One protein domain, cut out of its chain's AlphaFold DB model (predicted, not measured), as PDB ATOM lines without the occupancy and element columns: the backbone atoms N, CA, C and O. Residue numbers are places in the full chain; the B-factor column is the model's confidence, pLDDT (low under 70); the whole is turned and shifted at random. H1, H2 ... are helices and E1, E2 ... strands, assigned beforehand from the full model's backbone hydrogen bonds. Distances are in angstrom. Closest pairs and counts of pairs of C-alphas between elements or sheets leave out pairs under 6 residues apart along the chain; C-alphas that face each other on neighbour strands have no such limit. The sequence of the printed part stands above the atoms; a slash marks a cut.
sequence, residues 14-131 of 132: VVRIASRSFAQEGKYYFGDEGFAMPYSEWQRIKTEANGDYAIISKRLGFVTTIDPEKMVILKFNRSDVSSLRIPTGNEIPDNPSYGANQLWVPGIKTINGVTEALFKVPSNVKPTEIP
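AT A GLANCE: This is residues 14 to 131 of the 132 residues of an uncharacterized protein of Cellvibrio sp. KY-GH-1 (UniProt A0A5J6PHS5). A strongly twisted wall of six antiparallel strands has H2 over one face and the short H1 over the other, while H3 packs on H2 away from the sheet. A long loop, residues 86 to 116, joins the hairpin strands E4 and E5. The printed part has 118 residues, with E1 H1 E2 H2 H3 E3 E4 E5 E6 along the chain and sheet order E4 E5 E2 E1 E3 E6. The class is mixed, with 52 residues in named elements, under half. It is compact, with a radius of gyration of the C-alphas of 13.4 A and spans of 34 by 28 by 25 A.

HOW THE PARTS SIT: E1, residues 14 to 19, is antiparallel to E3, residues 71 to 76, with N 16 and O 74 2.9 A apart, within hydrogen-bond range. E2, residues 33 to 38, has staggered pairing: residues 37 to 38 pair with E1 (N 15 and O 37, 2.8 A) and residues 33 to 36 with E5, residues 117 to 120 (N 36 and O 117, 2.8 A). The edge strands are E4, residues 83 to 85, beside E5 (N 118 and O 85, 2.8 A), and E6, residues 128 to 130, beside E3 (N 75 and O 128, 2.8 A). H2, residues 39 to 49, is on the sheet over E2 and E1, its height over the sheet 10.7 A; the C-alphas of Val 15 and Tyr 39 are the closest of E1 and H2, 5.5 A apart. H3, residues 53 to 60, is not on the sheet but touches H2, closest at the C-alphas of Ala 49 and Ile 55, 5.5 A, at a steep tilt of 47 degrees, opposite ways. E2, H2 H3 and E3 form a split strand-helix-strand unit, two strands of one sheet joined through helices, with E1 between them in the sheet as the antiparallel neighbour of both, and its crossover is right-handed. H1, residues 20 to 24, is on the opposite face from H2, over E3. In the three helices every O i to N i+4 pair is within hydrogen-bond range.

IN THESE COORDINATES: E1 begins at C-alpha 14 (37.572, 18.591, 46.504) and is 16.7 A long; E3 is 16.3 A, E2 15.7 A and H2 15.3 A. E6 ends at C-alpha 130 (26.013, 19.385, 48.333).

THE WHOLE: The C-alphas of Asn 50 and Asp 94 are the two farthest apart, 37.1 A. The printed part has no cut; the link E4 to E5 is long, with 31 residues. Mean pLDDT of the printed part is 71.6; residue 26 and residues 28 to 33, 61 to 64 and 86 to 116 are under 70.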
ATOM      1  N   VAL A  14      37.315  20.031  46.455       88.06
ATOM      2  CA  VAL A  14      37.572  18.591  46.504       88.06
ATOM      3  C   VAL A  14      36.261  17.891  46.848       88.06
ATOM      4  O   VAL A  14      35.653  18.194  47.873       88.06
ATOM      5  N   VAL A  15      35.791  16.991  45.984       87.12
ATOM      6  CA  VAL A  15      34.503  16.302  46.134       87.12
ATOM      7  C   VAL A  15      34.703  14.825  46.410       87.12
ATOM      8  O   VAL A  15      35.380  14.137  45.652       87.12
ATOM      9  N   ARG A  16      34.034  14.325  47.447       84.44
ATOM     10  CA  ARG A  16      33.969  12.909  47.806       84.44
ATOM     11  C   ARG A  16      32.524  12.435  47.835       84.44
ATOM     12  O   ARG A  16      31.649  13.139  48.327       84.44
ATOM     13  N   ILE A  17      32.298  11.205  47.386       80.25
ATOM     14  CA  ILE A  17      31.036  10.492  47.601       80.25
ATOM     15  C   ILE A  17      31.218   9.548  48.787       80.25
ATOM     16  O   ILE A  17      32.210   8.820  48.853       80.25
ATOM     17  N   ALA A  18      30.287   9.577  49.736       78.25
ATOM     18  CA  ALA A  18      30.334   8.754  50.939       78.25
ATOM     19  C   ALA A  18      28.950   8.191  51.286       78.25
ATOM     20  O   ALA A  18      27.930   8.702  50.827       78.25
ATOM     21  N   SER A  19      28.916   7.161  52.137       78.31
ATOM     22  CA  SER A  19      27.660   6.682  52.722       78.31
ATOM     23  C   SER A  19      27.058   7.749  53.636       78.31
ATOM     24  O   SER A  19      27.755   8.302  54.494       78.31
ATOM     25  N   ARG A  20      25.749   7.980  53.512       80.69
ATOM     26  CA  ARG A  20      24.986   8.889  54.372       80.69
ATOM     27  C   ARG A  20      25.077   8.481  55.843       80.69
ATOM     28  O   ARG A  20      25.241   9.353  56.691       80.69
ATOM     29  N   SER A  21      25.044   7.179  56.144       76.06
ATOM     30  CA  SER A  21      25.132   6.678  57.526       76.06
ATOM     31  C   SER A  21      26.453   7.064  58.197       76.06
ATOM     32  O   SER A  21      26.459   7.579  59.309       76.06
ATOM     33  N   PHE A  22      27.578   6.915  57.493       73.62
ATOM     34  CA  PHE A  22      28.883   7.306  58.029       73.62
ATOM     35  C   PHE A  22      29.044   8.823  58.116       73.62
ATOM     36  O   PHE A  22      29.593   9.321  59.096       73.62
ATOM     37  N   ALA A  23      28.509   9.575  57.151       77.75
ATOM     38  CA  ALA A  23      28.531  11.033  57.201       77.75
ATOM     39  C   ALA A  23      27.740  11.598  58.396       77.75
ATOM     40  O   ALA A  23      28.186  12.558  59.023       77.75
ATOM     41  N   GLN A  24      26.609  10.983  58.756       79.88
ATOM     42  CA  GLN A  24      25.827  11.352  59.945       79.88
ATOM     43  C   GLN A  24      26.582  11.088  61.255       79.88
ATOM     44  O   GLN A  24      26.416  11.826  62.221       79.88
ATOM     45  N   GLU A  25      27.463  10.088  61.272       76.81
ATOM     46  CA  GLU A  25      28.366   9.804  62.393       76.81
ATOM     47  C   GLU A  25      29.633  10.686  62.395       76.81
ATOM     48  O   GLU A  25      30.524  10.486  63.222       76.81
ATOM     49  N   GLY A  26      29.760  11.639  61.462       69.62
ATOM     50  CA  GLY A  26      30.958  12.473  61.303       69.62
ATOM     51  C   GLY A  26      32.163  11.733  60.709       69.62
ATOM     52  O   GLY A  26      33.276  12.256  60.714       69.62
ATOM     53  N   LYS A  27      31.962  10.518  60.190       70.62
ATOM     54  CA  LYS A  27      32.995   9.657  59.603       70.62
ATOM     55  C   LYS A  27      33.038   9.850  58.087       70.62
ATOM     56  O   LYS A  27      32.551   9.027  57.315       70.62
ATOM     57  N   TYR A  28      33.599  10.972  57.647       67.75
ATOM     58  CA  TYR A  28      33.616  11.352  56.227       67.75
ATOM     59  C   TYR A  28      34.691  10.621  55.396       67.75
ATOM     60  O   TYR A  28      34.593  10.544  54.170       67.75
ATOM     61  N   TYR A  29      35.711  10.071  56.051       67.62
ATOM     62  CA  TYR A  29      36.863   9.378  55.469       67.62
ATOM     63  C   TYR A  29      37.391   8.336  56.471       67.62
ATOM     64  O   TYR A  29      36.993   8.343  57.638       67.62
ATOM     65  N   PHE A  30      38.221   7.394  56.015       56.16
ATOM     66  CA  PHE A  30      38.766   6.340  56.875       56.16
ATOM     67  C   PHE A  30      40.183   6.729  57.312       56.16
ATOM     68  O   PHE A  30      41.062   6.919  56.473       56.16
ATOM     69  N   GLY A  31      40.403   6.887  58.619       64.62
ATOM     70  CA  GLY A  31      41.630   7.506  59.129       64.62
ATOM     71  C   GLY A  31      41.677   8.986  58.748       64.62
ATOM     72  O   GLY A  31      40.800   9.734  59.168       64.62
ATOM     73  N   ASP A  32      42.646   9.372  57.912       61.66
ATOM     74  CA  ASP A  32      42.808  10.751  57.425       61.66
ATOM     75  C   ASP A  32      42.689  10.883  55.893       61.66
ATOM     76  O   ASP A  32      42.844  11.986  55.372       61.66
ATOM     77  N   GLU A  33      42.480   9.788  55.151       65.56
ATOM     78  CA  GLU A  33      42.556   9.783  53.682       65.56
ATOM     79  C   GLU A  33      41.239   9.362  53.014       65.56
ATOM     80  O   GLU A  33      40.475   8.534  53.520       65.56
ATOM     81  N   GLY A  34      40.973   9.922  51.833       70.25
ATOM     82  CA  GLY A  34      39.842   9.529  51.003       70.25
ATOM     83  C   GLY A  34      40.070   9.813  49.525       70.25
ATOM     84  O   GLY A  34      40.843  10.691  49.156       70.25
ATOM     85  N   PHE A  35      39.377   9.070  48.669       76.00
ATOM     86  CA  PHE A  35      39.275   9.372  47.244       76.00
ATOM     87  C   PHE A  35      38.377  10.583  47.004       76.00
ATOM     88  O   PHE A  35      37.331  10.723  47.658       76.00
ATOM     89  N   ALA A  36      38.793  11.433  46.071       80.06
ATOM     90  CA  ALA A  36      38.054  12.602  45.637       80.06
ATOM     91  C   ALA A  36      38.299  12.957  44.168       80.06
ATOM     92  O   ALA A  36      39.332  12.633  43.585       80.06
ATOM     93  N   MET A  37      37.358  13.714  43.614       84.50
ATOM     94  CA  MET A  37      37.436  14.344  42.297       84.50
ATOM     95  C   MET A  37      37.353  15.875  42.424       84.50
ATOM     96  O   MET A  37      36.879  16.383  43.447       84.50
ATOM     97  N   PRO A  38      37.780  16.635  41.406       87.12
ATOM     98  CA  PRO A  38      37.560  18.076  41.359       87.12
ATOM     99  C   PRO A  38      36.073  18.449  41.425       87.12
ATOM    100  O   PRO A  38      35.233  17.792  40.809       87.12
ATOM    101  N   TYR A  39      35.732  19.552  42.097       88.81
ATOM    102  CA  TYR A  39      34.346  20.040  42.117       88.81
ATOM    103  C   TYR A  39      33.817  20.371  40.717       88.81
ATOM    104  O   TYR A  39      32.682  20.025  40.397       88.81
ATOM    105  N   SER A  40      34.649  20.960  39.856       86.88
ATOM    106  CA  SER A  40      34.303  21.209  38.452       86.88
ATOM    107  C   SER A  40      33.968  19.926  37.685       86.88
ATOM    108  O   SER A  40      33.081  19.927  36.833       86.88
ATOM    109  N   GLU A  41      34.645  18.823  38.001       84.94
ATOM    110  CA  GLU A  41      34.411  17.526  37.366       84.94
ATOM    111  C   GLU A  41      33.090  16.910  37.836       84.94
ATOM    112  O   GLU A  41      32.299  16.440  37.017       84.94
ATOM    113  N   TRP A  42      32.784  17.014  39.134       87.56
ATOM    114  CA  TRP A  42      31.467  16.654  39.659       87.56
ATOM    115  C   TRP A  42      30.344  17.456  38.982       87.56
ATOM    116  O   TRP A  42      29.354  16.878  38.534       87.56
ATOM    117  N   GLN A  43      30.507  18.778  38.853       88.25
ATOM    118  CA  GLN A  43      29.522  19.629  38.180       88.25
ATOM    119  C   GLN A  43      29.316  19.212  36.722       88.25
ATOM    120  O   GLN A  43      28.173  19.103  36.283       88.25
ATOM    121  N   ARG A  44      30.400  18.915  35.994       87.44
ATOM    122  CA  ARG A  44      30.334  18.425  34.613       87.44
ATOM    123  C   ARG A  44      29.530  17.130  34.513       87.44
ATOM    124  O   ARG A  44      28.609  17.056  33.704       87.44
ATOM    125  N   ILE A  45      29.831  16.138  35.355       85.56
ATOM    126  CA  ILE A  45      29.119  14.849  35.382       85.56
ATOM    127  C   ILE A  45      27.635  15.058  35.694       85.56
ATOM    128  O   ILE A  45      26.781  14.500  35.008       85.56
ATOM    129  N   LYS A  46      27.323  15.891  36.692       86.56
ATOM    130  CA  LYS A  46      25.947  16.207  37.083       86.56
ATOM    131  C   LYS A  46      25.162  16.860  35.945       86.56
ATOM    132  O   LYS A  46      24.029  16.462  35.677       86.56
ATOM    133  N   THR A  47      25.759  17.840  35.264       89.19
ATOM    134  CA  THR A  47      25.141  18.517  34.118       89.19
ATOM    135  C   THR A  47      24.935  17.561  32.946       89.19
ATOM    136  O   THR A  47      23.845  17.533  32.385       89.19
ATOM    137  N   GLU A  48      25.934  16.746  32.600       85.94
ATOM    138  CA  GLU A  48      25.825  15.756  31.518       85.94
ATOM    139  C   GLU A  48      24.762  14.690  31.799       85.94
ATOM    140  O   GLU A  48      24.076  14.242  30.882       85.94
ATOM    141  N   ALA A  49      24.624  14.279  33.058       86.31
ATOM    142  CA  ALA A  49      23.638  13.289  33.464       86.31
ATOM    143  C   ALA A  49      22.220  13.859  33.586       86.31
ATOM    144  O   ALA A  49      21.274  13.082  33.647       86.31
ATOM    145  N   ASN A  50      22.051  15.185  33.657       88.12
ATOM    146  CA  ASN A  50      20.756  15.841  33.870       88.12
ATOM    147  C   ASN A  50      19.958  15.239  35.055       88.12
ATOM    148  O   ASN A  50      18.745  15.052  34.979       88.12
ATOM    149  N   GLY A  51      20.658  14.882  36.139       80.75
ATOM    150  CA  GLY A  51      20.069  14.242  37.324       80.75
ATOM    151  C   GLY A  51      19.817  12.730  37.210       80.75
ATOM    152  O   GLY A  51      19.289  12.139  38.149       80.75
ATOM    153  N   ASP A  52      20.198  12.081  36.107       85.62
ATOM    154  CA  ASP A  52      20.086  10.630  35.951       85.62
ATOM    155  C   ASP A  52      21.194   9.900  36.727       85.62
ATOM    156  O   ASP A  52      22.362   9.829  36.324       85.62
ATOM    157  N   TYR A  53      20.804   9.301  37.851       83.19
ATOM    158  CA  TYR A  53      21.703   8.548  38.716       83.19
ATOM    159  C   TYR A  53      22.357   7.352  38.026       83.19
ATOM    160  O   TYR A  53      23.487   7.015  38.375       83.19
ATOM    161  N   ALA A  54      21.715   6.713  37.047       81.69
ATOM    162  CA  ALA A  54      22.316   5.596  36.322       81.69
ATOM    163  C   ALA A  54      23.485   6.078  35.452       81.69
ATOM    164  O   ALA A  54      24.538   5.436  35.411       81.69
ATOM    165  N   ILE A  55      23.346   7.251  34.823       82.81
ATOM    166  CA  ILE A  55      24.424   7.880  34.047       82.81
ATOM    167  C   ILE A  55      25.575   8.299  34.966       82.81
ATOM    168  O   ILE A  55      26.731   7.984  34.668       82.81
ATOM    169  N   ILE A  56      25.275   8.945  36.100       81.38
ATOM    170  CA  ILE A  56      26.282   9.330  37.106       81.38
ATOM    171  C   ILE A  56      27.054   8.093  37.577       81.38
ATOM    172  O   ILE A  56      28.283   8.072  37.553       81.38
ATOM    173  N   SER A  57      26.334   7.032  37.938       76.50
ATOM    174  CA  SER A  57      26.910   5.776  38.429       76.50
ATOM    175  C   SER A  57      27.836   5.147  37.405       76.50
ATOM    176  O   SER A  57      28.977   4.822  37.722       76.50
ATOM    177  N   LYS A  58      27.385   5.064  36.149       77.50
ATOM    178  CA  LYS A  58      28.187   4.539  35.047       77.50
ATOM    179  C   LYS A  58      29.451   5.363  34.826       77.50
ATOM    180  O   LYS A  58      30.514   4.775  34.672       77.50
ATOM    181  N   ARG A  59      29.367   6.700  34.829       74.88
ATOM    182  CA  ARG A  59      30.531   7.595  34.668       74.88
ATOM    183  C   ARG A  59      31.554   7.403  35.781       74.88
ATOM    184  O   ARG A  59      32.748   7.315  35.506       74.88
ATOM    185  N   LEU A  60      31.073   7.287  37.011       71.94
ATOM    186  CA  LEU A  60      31.898   7.080  38.194       71.94
ATOM    187  C   LEU A  60      32.357   5.625  38.371       71.94
ATOM    188  O   LEU A  60      33.165   5.351  39.248       71.94
ATOM    189  N   GLY A  61      31.889   4.707  37.522       68.62
ATOM    190  CA  GLY A  61      32.312   3.309  37.517       68.62
ATOM    191  C   GLY A  61      31.590   2.418  38.527       68.62
ATOM    192  O   GLY A  61      32.017   1.286  38.716       68.62
ATOM    193  N   PHE A  62      30.500   2.874  39.154       67.00
ATOM    194  CA  PHE A  62      29.699   2.041  40.054       67.00
ATOM    195  C   PHE A  62      29.007   0.904  39.286       67.00
ATOM    196  O   PHE A  62      28.367   1.132  38.260       67.00
ATOM    197  N   VAL A  63      29.100  -0.321  39.816       65.00
ATOM    198  CA  VAL A  63      28.436  -1.519  39.257       65.00
ATOM    199  C   VAL A  63      26.912  -1.414  39.358       65.00
ATOM    200  O   VAL A  63      26.184  -1.962  38.534       65.00
ATOM    201  N   THR A  64      26.425  -0.695  40.367       68.88
ATOM    202  CA  THR A  64      25.003  -0.467  40.619       68.88
ATOM    203  C   THR A  64      24.693   1.019  40.598       68.88
ATOM    204  O   THR A  64      25.547   1.841  40.926       68.88
ATOM    205  N   THR A  65      23.448   1.365  40.277       76.44
ATOM    206  CA  THR A  65      22.970   2.742  40.388       76.44
ATOM    207  C   THR A  65      23.127   3.244  41.824       76.44
ATOM    208  O   THR A  65      22.713   2.575  42.772       76.44
ATOM    209  N   ILE A  66      23.745   4.413  41.976       76.19
ATOM    210  CA  ILE A  66      23.848   5.160  43.220       76.19
ATOM    211  C   ILE A  66      22.441   5.429  43.739       76.19
ATOM    212  O   ILE A  66      21.577   5.932  43.024       76.19
ATOM    213  N   ASP A  67      22.256   5.120  45.013       82.50
ATOM    214  CA  ASP A  67      21.054   5.434  45.760       82.50
ATOM    215  C   ASP A  67      21.253   6.788  46.476       82.50
ATOM    216  O   ASP A  67      22.082   6.870  47.393       82.50
ATOM    217  N   PRO A  68      20.541   7.859  46.071       80.25
ATOM    218  CA  PRO A  68      20.697   9.191  46.662       80.25
ATOM    219  C   PRO A  68      20.224   9.268  48.125       80.25
ATOM    220  O   PRO A  68      20.599  10.198  48.845       80.25
ATOM    221  N   GLU A  69      19.443   8.293  48.603       83.69
ATOM    222  CA  GLU A  69      19.058   8.206  50.014       83.69
ATOM    223  C   GLU A  69      20.196   7.634  50.865       83.69
ATOM    224  O   GLU A  69      20.368   8.021  52.022       83.69
ATOM    225  N   LYS A  70      21.023   6.753  50.291       79.69
ATOM    226  CA  LYS A  70      22.133   6.088  50.994       79.69
ATOM    227  C   LYS A  70      23.479   6.766  50.806       79.69
ATOM    228  O   LYS A  70      24.395   6.485  51.575       79.69
ATOM    229  N   MET A  71      23.613   7.644  49.819       81.38
ATOM    230  CA  MET A  71      24.861   8.331  49.504       81.38
ATOM    231  C   MET A  71      24.736   9.837  49.734       81.38
ATOM    232  O   MET A  71      23.656  10.418  49.647       81.38
ATOM    233  N   VAL A  72      25.868  10.478  50.007       85.50
ATOM    234  CA  VAL A  72      26.007  11.935  50.105       85.50
ATOM    235  C   VAL A  72      27.206  12.405  49.298       85.50
ATOM    236  O   VAL A  72      28.216  11.702  49.198       85.50
ATOM    237  N   ILE A  73      27.101  13.617  48.755       87.06
ATOM    238  CA  ILE A  73      28.209  14.305  48.101       87.06
ATOM    239  C   ILE A  73      28.774  15.333  49.076       87.06
ATOM    240  O   ILE A  73      28.070  16.230  49.534       87.06
ATOM    241  N   LEU A  74      30.054  15.196  49.385       87.19
ATOM    242  CA  LEU A  74      30.769  16.007  50.357       87.19
ATOM    243  C   LEU A  74      31.790  16.873  49.632       87.19
ATOM    244  O   LEU A  74      32.671  16.352  48.947       87.19
ATOM    245  N   LYS A  75      31.688  18.192  49.795       90.31
ATOM    246  CA  LYS A  75      32.647  19.163  49.268       90.31
ATOM    247  C   LYS A  75      33.549  19.681  50.384       90.31
ATOM    248  O   LYS A  75      33.065  20.178  51.399       90.31
ATOM    249  N   PHE A  76      34.852  19.633  50.149       88.38
ATOM    250  CA  PHE A  76      35.885  20.274  50.956       88.38
ATOM    251  C   PHE A  76      36.468  21.460  50.184       88.38
ATOM    252  O   PHE A  76      36.595  21.407  48.952       88.38
ATOM    253  N   ASN A  77      36.839  22.534  50.886       88.50
ATOM    254  CA  ASN A  77      37.604  23.601  50.249       88.50
ATOM    255  C   ASN A  77      39.029  23.118  50.011       88.50
ATOM    256  O   ASN A  77      39.599  22.396  50.829       88.50
ATOM    257  N   ARG A  78      39.636  23.563  48.909       84.81
ATOM    258  CA  ARG A  78      41.024  23.219  48.589       84.81
ATOM    259  C   ARG A  78      41.997  23.617  49.702       84.81
ATOM    260  O   ARG A  78      42.946  22.877  49.945       84.81
ATOM    261  N   SER A  79      41.743  24.746  50.369       85.69
ATOM    262  CA  SER A  79      42.528  25.264  51.500       85.69
ATOM    263  C   SER A  79      42.554  24.337  52.711       85.69
ATOM    264  O   SER A  79      43.511  24.367  53.476       85.69
ATOM    265  N   ASP A  80      41.519  23.514  52.877       84.12
ATOM    266  CA  ASP A  80      41.362  22.644  54.043       84.12
ATOM    267  C   ASP A  80      42.042  21.280  53.819       84.12
ATOM    268  O   ASP A  80      42.222  20.495  54.751       84.12
ATOM    269  N   VAL A  81      42.438  21.001  52.573       81.44
ATOM    270  CA  VAL A  81      43.105  19.768  52.161       81.44
ATOM    271  C   VAL A  81      44.618  19.915  52.301       81.44
ATOM    272  O   VAL A  81      45.265  20.659  51.558       81.44
ATOM    273  N   SER A  82      45.187  19.164  53.244       79.69
ATOM    274  CA  SER A  82      46.608  19.204  53.601       79.69
ATOM    275  C   SER A  82      47.504  18.460  52.612       79.69
ATOM    276  O   SER A  82      48.690  18.765  52.515       79.69
ATOM    277  N   SER A  83      46.956  17.502  51.863       78.75
ATOM    278  CA  SER A  83      47.677  16.790  50.806       78.75
ATOM    279  C   SER A  83      46.721  16.322  49.717       78.75
ATOM    280  O   SER A  83      45.623  15.856  50.019       78.75
ATOM    281  N   LEU A  84      47.157  16.435  48.461       73.81
ATOM    282  CA  LEU A  84      46.545  15.794  47.301       73.81
ATOM    283  C   LEU A  84      47.619  14.954  46.619       73.81
ATOM    284  O   LEU A  84      48.622  15.492  46.150       73.81
ATOM    285  N   ARG A  85      47.412  13.642  46.550       72.56
ATOM    286  CA  ARG A  85      48.340  12.719  45.891       72.56
ATOM    287  C   ARG A  85      47.612  11.842  44.889       72.56
ATOM    288  O   ARG A  85      46.442  11.514  45.065       72.56
ATOM    289  N   ILE A  86      48.318  11.446  43.835       65.62
ATOM    290  CA  ILE A  86      47.820  10.425  42.914       65.62
ATOM    291  C   ILE A  86      47.719   9.118  43.702       65.62
ATOM    292  O   ILE A  86      48.696   8.749  44.363       65.62
ATOM    293  N   PRO A  87      46.574   8.421  43.643       61.88
ATOM    294  CA  PRO A  87      46.480   7.098  44.214       61.88
ATOM    295  C   PRO A  87      47.397   6.157  43.427       61.88
ATOM    296  O   PRO A  87      47.383   6.116  42.195       61.88
ATOM    297  N   THR A  88      48.246   5.450  44.155       54.78
ATOM    298  CA  THR A  88      49.255   4.517  43.644       54.78
ATOM    299  C   THR A  88      48.673   3.135  43.363       54.78
ATOM    300  O   THR A  88      49.306   2.342  42.671       54.78
ATOM    301  N   GLY A  89      47.478   2.845  43.891       52.56
ATOM    302  CA  GLY A  89      46.819   1.540  43.816       52.56
ATOM    303  C   GLY A  89      47.179   0.575  44.914       52.56
ATOM    304  O   GLY A  89      46.593  -0.498  44.998       52.56
ATOM    305  N   ASN A  90      48.086   0.993  45.789       51.81
ATOM    306  CA  ASN A  90      48.458   0.264  46.988       51.81
ATOM    307  C   ASN A  90      47.781   0.846  48.233       51.81
ATOM    308  O   ASN A  90      48.197   0.553  49.350       51.81
ATOM    309  N   GLU A  91      46.758   1.691  48.075       53.34
ATOM    310  CA  GLU A  91      45.975   2.212  49.195       53.34
ATOM    311  C   GLU A  91      44.987   1.168  49.707       53.34
ATOM    312  O   GLU A  91      43.769   1.263  49.562       53.34
ATOM    313  N   ILE A  92      45.574   0.140  50.306       52.34
ATOM    314  CA  ILE A  92      44.932  -0.878  51.113       52.34
ATOM    315  C   ILE A  92      45.832  -1.033  52.334       52.34
ATOM    316  O   ILE A  92      46.932  -1.565  52.198       52.34
ATOM    317  N   PRO A  93      45.406  -0.582  53.524       41.22
ATOM    318  CA  PRO A  93      45.968  -1.158  54.727       41.22
ATOM    319  C   PRO A  93      45.222  -2.458  55.020       41.22
ATOM    320  O   PRO A  93      45.786  -3.509  54.788       41.22
ATOM    321  N   ASP A  94      43.935  -2.441  55.389       38.91
ATOM    322  CA  ASP A  94      43.328  -3.650  55.985       38.91
ATOM    323  C   ASP A  94      41.791  -3.749  55.847       38.91
ATOM    324  O   ASP A  94      41.143  -4.474  56.601       38.91
ATOM    325  N   ASN A  95      41.156  -3.008  54.924       43.50
ATOM    326  CA  ASN A  95      39.688  -2.996  54.815       43.50
ATOM    327  C   ASN A  95      39.176  -3.058  53.355       43.50
ATOM    328  O   ASN A  95      39.276  -2.061  52.631       43.50
ATOM    329  N   PRO A  96      38.569  -4.183  52.919       42.66
ATOM    330  CA  PRO A  96      38.110  -4.381  51.540       42.66
ATOM    331  C   PRO A  96      36.940  -3.471  51.127       42.66
ATOM    332  O   PRO A  96      36.645  -3.357  49.941       42.66
ATOM    333  N   SER A  97      36.295  -2.788  52.079       40.47
ATOM    334  CA  SER A  97      35.183  -1.867  51.808       40.47
ATOM    335  C   SER A  97      35.620  -0.414  51.571       40.47
ATOM    336  O   SER A  97      34.784   0.409  51.206       40.47
ATOM    337  N   TYR A  98      36.900  -0.081  51.795       42.72
ATOM    338  CA  TYR A  98      37.387   1.310  51.847       42.72
ATOM    339  C   TYR A  98      38.663   1.592  51.045       42.72
ATOM    340  O   TYR A  98      39.046   2.755  50.921       42.72
ATOM    341  N   GLY A  99      39.314   0.559  50.508       44.84
ATOM    342  CA  GLY A  99      40.440   0.721  49.590       44.84
ATOM    343  C   GLY A  99      39.990   1.025  48.163       44.84
ATOM    344  O   GLY A  99      38.794   1.022  47.861       44.84
ATOM    345  N   ALA A 100      40.969   1.238  47.284       42.34
ATOM    346  CA  ALA A 100      40.814   1.065  45.844       42.34
ATOM    347  C   ALA A 100      40.168  -0.308  45.563       42.34
ATOM    348  O   ALA A 100      40.838  -1.336  45.508       42.34
ATOM    349  N   ASN A 101      38.840  -0.346  45.505       49.44
ATOM    350  CA  ASN A 101      38.070  -1.554  45.240       49.44
ATOM    351  C   ASN A 101      37.920  -1.726  43.718       49.44
ATOM    352  O   ASN A 101      38.535  -1.002  42.940       49.44
ATOM    353  N   GLN A 102      37.093  -2.674  43.273       41.03
ATOM    354  CA  GLN A 102      36.866  -2.984  41.848       41.03
ATOM    355  C   GLN A 102      36.385  -1.794  40.981       41.03
ATOM    356  O   GLN A 102      36.238  -1.954  39.772       41.03
ATOM    357  N   LEU A 103      36.122  -0.623  41.575       45.75
ATOM    358  CA  LEU A 103      35.700   0.605  40.893       45.75
ATOM    359  C   LEU A 103      36.868   1.572  40.627       45.75
ATOM    360  O   LEU A 103      36.707   2.543  39.888       45.75
ATOM    361  N   TRP A 104      38.038   1.308  41.212       47.53
ATOM    362  CA  TRP A 104      39.242   2.118  41.076       47.53
ATOM    363  C   TRP A 104      40.183   1.537  40.008       47.53
ATOM    364  O   TRP A 104      40.426   0.330  39.968       47.53
ATOM    365  N   VAL A 105      40.739   2.398  39.150       42.19
ATOM    366  CA  VAL A 105      41.774   2.033  38.169       42.19
ATOM    367  C   VAL A 105      43.012   2.910  38.403       42.19
ATOM    368  O   VAL A 105      42.869   4.128  38.527       42.19
ATOM    369  N   PRO A 106      44.233   2.339  38.448       38.34
ATOM    370  CA  PRO A 106      45.467   3.117  38.534       38.34
ATOM    371  C   PRO A 106      45.608   4.141  37.408       38.34
ATOM    372  O   PRO A 106      45.408   3.807  36.242       38.34
ATOM    373  N   GLY A 107      46.052   5.362  37.741       40.00
ATOM    374  CA  GLY A 107      46.513   6.332  36.736       40.00
ATOM    375  C   GLY A 107      45.770   7.666  36.668       40.00
ATOM    376  O   GLY A 107      45.621   8.214  35.577       40.00
ATOM    377  N   ILE A 108      45.378   8.247  37.811       47.91
ATOM    378  CA  ILE A 108      44.766   9.596  37.885       47.91
ATOM    379  C   ILE A 108      43.394   9.667  37.194       47.91
ATOM    380  O   ILE A 108      42.842  10.747  37.033       47.91
ATOM    381  N   LYS A 109      42.847   8.539  36.740       53.41
ATOM    382  CA  LYS A 109      41.593   8.475  36.002       53.41
ATOM    383  C   LYS A 109      40.822   7.232  36.417       53.41
ATOM    384  O   LYS A 109      41.397   6.148  36.430       53.41
ATOM    385  N   THR A 110      39.523   7.363  36.675       51.28
ATOM    386  CA  THR A 110      38.636   6.188  36.715       51.28
ATOM    387  C   THR A 110      38.686   5.459  35.366       51.28
ATOM    388  O   THR A 110      39.130   6.029  34.363       51.28
ATOM    389  N   ILE A 111      38.162   4.227  35.288       46.66
ATOM    390  CA  ILE A 111      38.069   3.457  34.028       46.66
ATOM    391  C   ILE A 111      37.407   4.241  32.873       46.66
ATOM    392  O   ILE A 111      37.619   3.934  31.702       46.66
ATOM    393  N   ASN A 112      36.649   5.294  33.201       50.25
ATOM    394  CA  ASN A 112      35.935   6.156  32.261       50.25
ATOM    395  C   ASN A 112      36.561   7.550  32.070       50.25
ATOM    396  O   ASN A 112      35.946   8.410  31.437       50.25
ATOM    397  N   GLY A 113      37.761   7.798  32.605       56.19
ATOM    398  CA  GLY A 113      38.526   9.019  32.356       56.19
ATOM    399  C   GLY A 113      38.361  10.160  33.369       56.19
ATOM    400  O   GLY A 113      38.844  11.252  33.076       56.19
ATOM    401  N   VAL A 114      37.712   9.937  34.519       59.22
ATOM    402  CA  VAL A 114      37.449  10.974  35.544       59.22
ATOM    403  C   VAL A 114      38.670  11.181  36.433       59.22
ATOM    404  O   VAL A 114      39.131  10.213  37.029       59.22
ATOM    405  N   THR A 115      39.155  12.421  36.565       66.62
ATOM    406  CA  THR A 115      40.289  12.748  37.446       66.62
ATOM    407  C   THR A 115      40.000  12.362  38.897       66.62
ATOM    408  O   THR A 115      39.069  12.897  39.500       66.62
ATOM    409  N   GLU A 116      40.833  11.501  39.481       68.25
ATOM    410  CA  GLU A 116      40.721  11.080  40.881       68.25
ATOM    411  C   GLU A 116      42.050  11.277  41.623       68.25
ATOM    412  O   GLU A 116      43.130  10.979  41.104       68.25
ATOM    413  N   ALA A 117      41.969  11.797  42.846       73.38
ATOM    414  CA  ALA A 117      43.089  11.980  43.758       73.38
ATOM    415  C   ALA A 117      42.749  11.416  45.139       73.38
ATOM    416  O   ALA A 117      41.584  11.331  45.527       73.38
ATOM    417  N   LEU A 118      43.780  11.081  45.906       74.38
ATOM    418  CA  LEU A 118      43.656  10.925  47.345       74.38
ATOM    419  C   LEU A 118      43.870  12.270  48.008       74.38
ATOM    420  O   LEU A 118      44.886  12.926  47.771       74.38
ATOM    421  N   PHE A 119      42.926  12.650  48.855       75.75
ATOM    422  CA  PHE A 119      43.050  13.823  49.695       75.75
ATOM    423  C   PHE A 119      43.295  13.416  51.143       75.75
ATOM    424  O   PHE A 119      42.777  12.400  51.610       75.75
ATOM    425  N   LYS A 120      44.059  14.250  51.848       78.62
ATOM    426  CA  LYS A 120      44.184  14.226  53.302       78.62
ATOM    427  C   LYS A 120      43.633  15.524  53.875       78.62
ATOM    428  O   LYS A 120      43.939  16.601  53.365       78.62
ATOM    429  N   VAL A 121      42.832  15.427  54.928       72.75
ATOM    430  CA  VAL A 121      42.295  16.581  55.666       72.75
ATOM    431  C   VAL A 121      42.549  16.401  57.162       72.75
ATOM    432  O   VAL A 121      42.545  15.271  57.648       72.75
ATOM    433  N   PRO A 122      42.782  17.488  57.912       75.75
ATOM    434  CA  PRO A 122      42.765  17.438  59.368       75.75
ATOM    435  C   PRO A 122      41.414  16.936  59.910       75.75
ATOM    436  O   PRO A 122      40.358  17.264  59.366       75.75
ATOM    437  N   SER A 123      41.442  16.197  61.023       70.69
ATOM    438  CA  SER A 123      40.264  15.541  61.623       70.69
ATOM    439  C   SER A 123      39.142  16.493  62.066       70.69
ATOM    440  O   SER A 123      38.006  16.071  62.273       70.69
ATOM    441  N   ASN A 124      39.436  17.787  62.205       77.12
ATOM    442  CA  ASN A 124      38.474  18.828  62.567       77.12
ATOM    443  C   ASN A 124      37.806  19.506  61.357       77.12
ATOM    444  O   ASN A 124      36.908  20.327  61.555       77.12
ATOM    445  N   VAL A 125      38.218  19.193  60.123       80.38
ATOM    446  CA  VAL A 125      37.604  19.758  58.915       80.38
ATOM    447  C   VAL A 125      36.264  19.084  58.658       80.38
ATOM    448  O   VAL A 125      36.171  17.861  58.530       80.38
ATOM    449  N   LYS A 126      35.220  19.904  58.530       82.81
ATOM    450  CA  LYS A 126      33.872  19.457  58.184       82.81
ATOM    451  C   LYS A 126      33.575  19.780  56.718       82.81
ATOM    452  O   LYS A 126      33.665  20.949  56.344       82.81
ATOM    453  N   PRO A 127      33.208  18.787  55.893       86.31
ATOM    454  CA  PRO A 127      32.746  19.056  54.542       86.31
ATOM    455  C   PRO A 127      31.373  19.728  54.539       86.31
ATOM    456  O   PRO A 127      30.598  19.625  55.490       86.31
ATOM    457  N   THR A 128      31.049  20.354  53.414       91.00
ATOM    458  CA  THR A 128      29.688  20.785  53.088       91.00
ATOM    459  C   THR A 128      28.993  19.683  52.289       91.00
ATOM    460  O   THR A 128      29.515  19.262  51.257       91.00
ATOM    461  N   GLU A 129      27.824  19.218  52.736       89.44
ATOM    462  CA  GLU A 129      26.963  18.361  51.908       89.44
ATOM    463  C   GLU A 129      26.385  19.199  50.763       89.44
ATOM    464  O   GLU A 129      25.827  20.274  50.989       89.44
ATOM    465  N   ILE A 130      26.547  18.727  49.528       88.00
ATOM    466  CA  ILE A 130      26.013  19.385  48.333       88.00
ATOM    467  C   ILE A 130      24.985  18.483  47.641       88.00
ATOM    468  O   ILE A 130      25.068  17.259  47.763       88.00
ATOM    469  N   PRO A 131      24.021  19.054  46.895       82.06
ATOM    470  CA  PRO A 131      23.007  18.254  46.227       82.06
ATOM    471  C   PRO A 131      23.615  17.308  45.191       82.06
ATOM    472  O   PRO A 131      24.465  17.730  44.389       82.06
TER     473      PRO A 131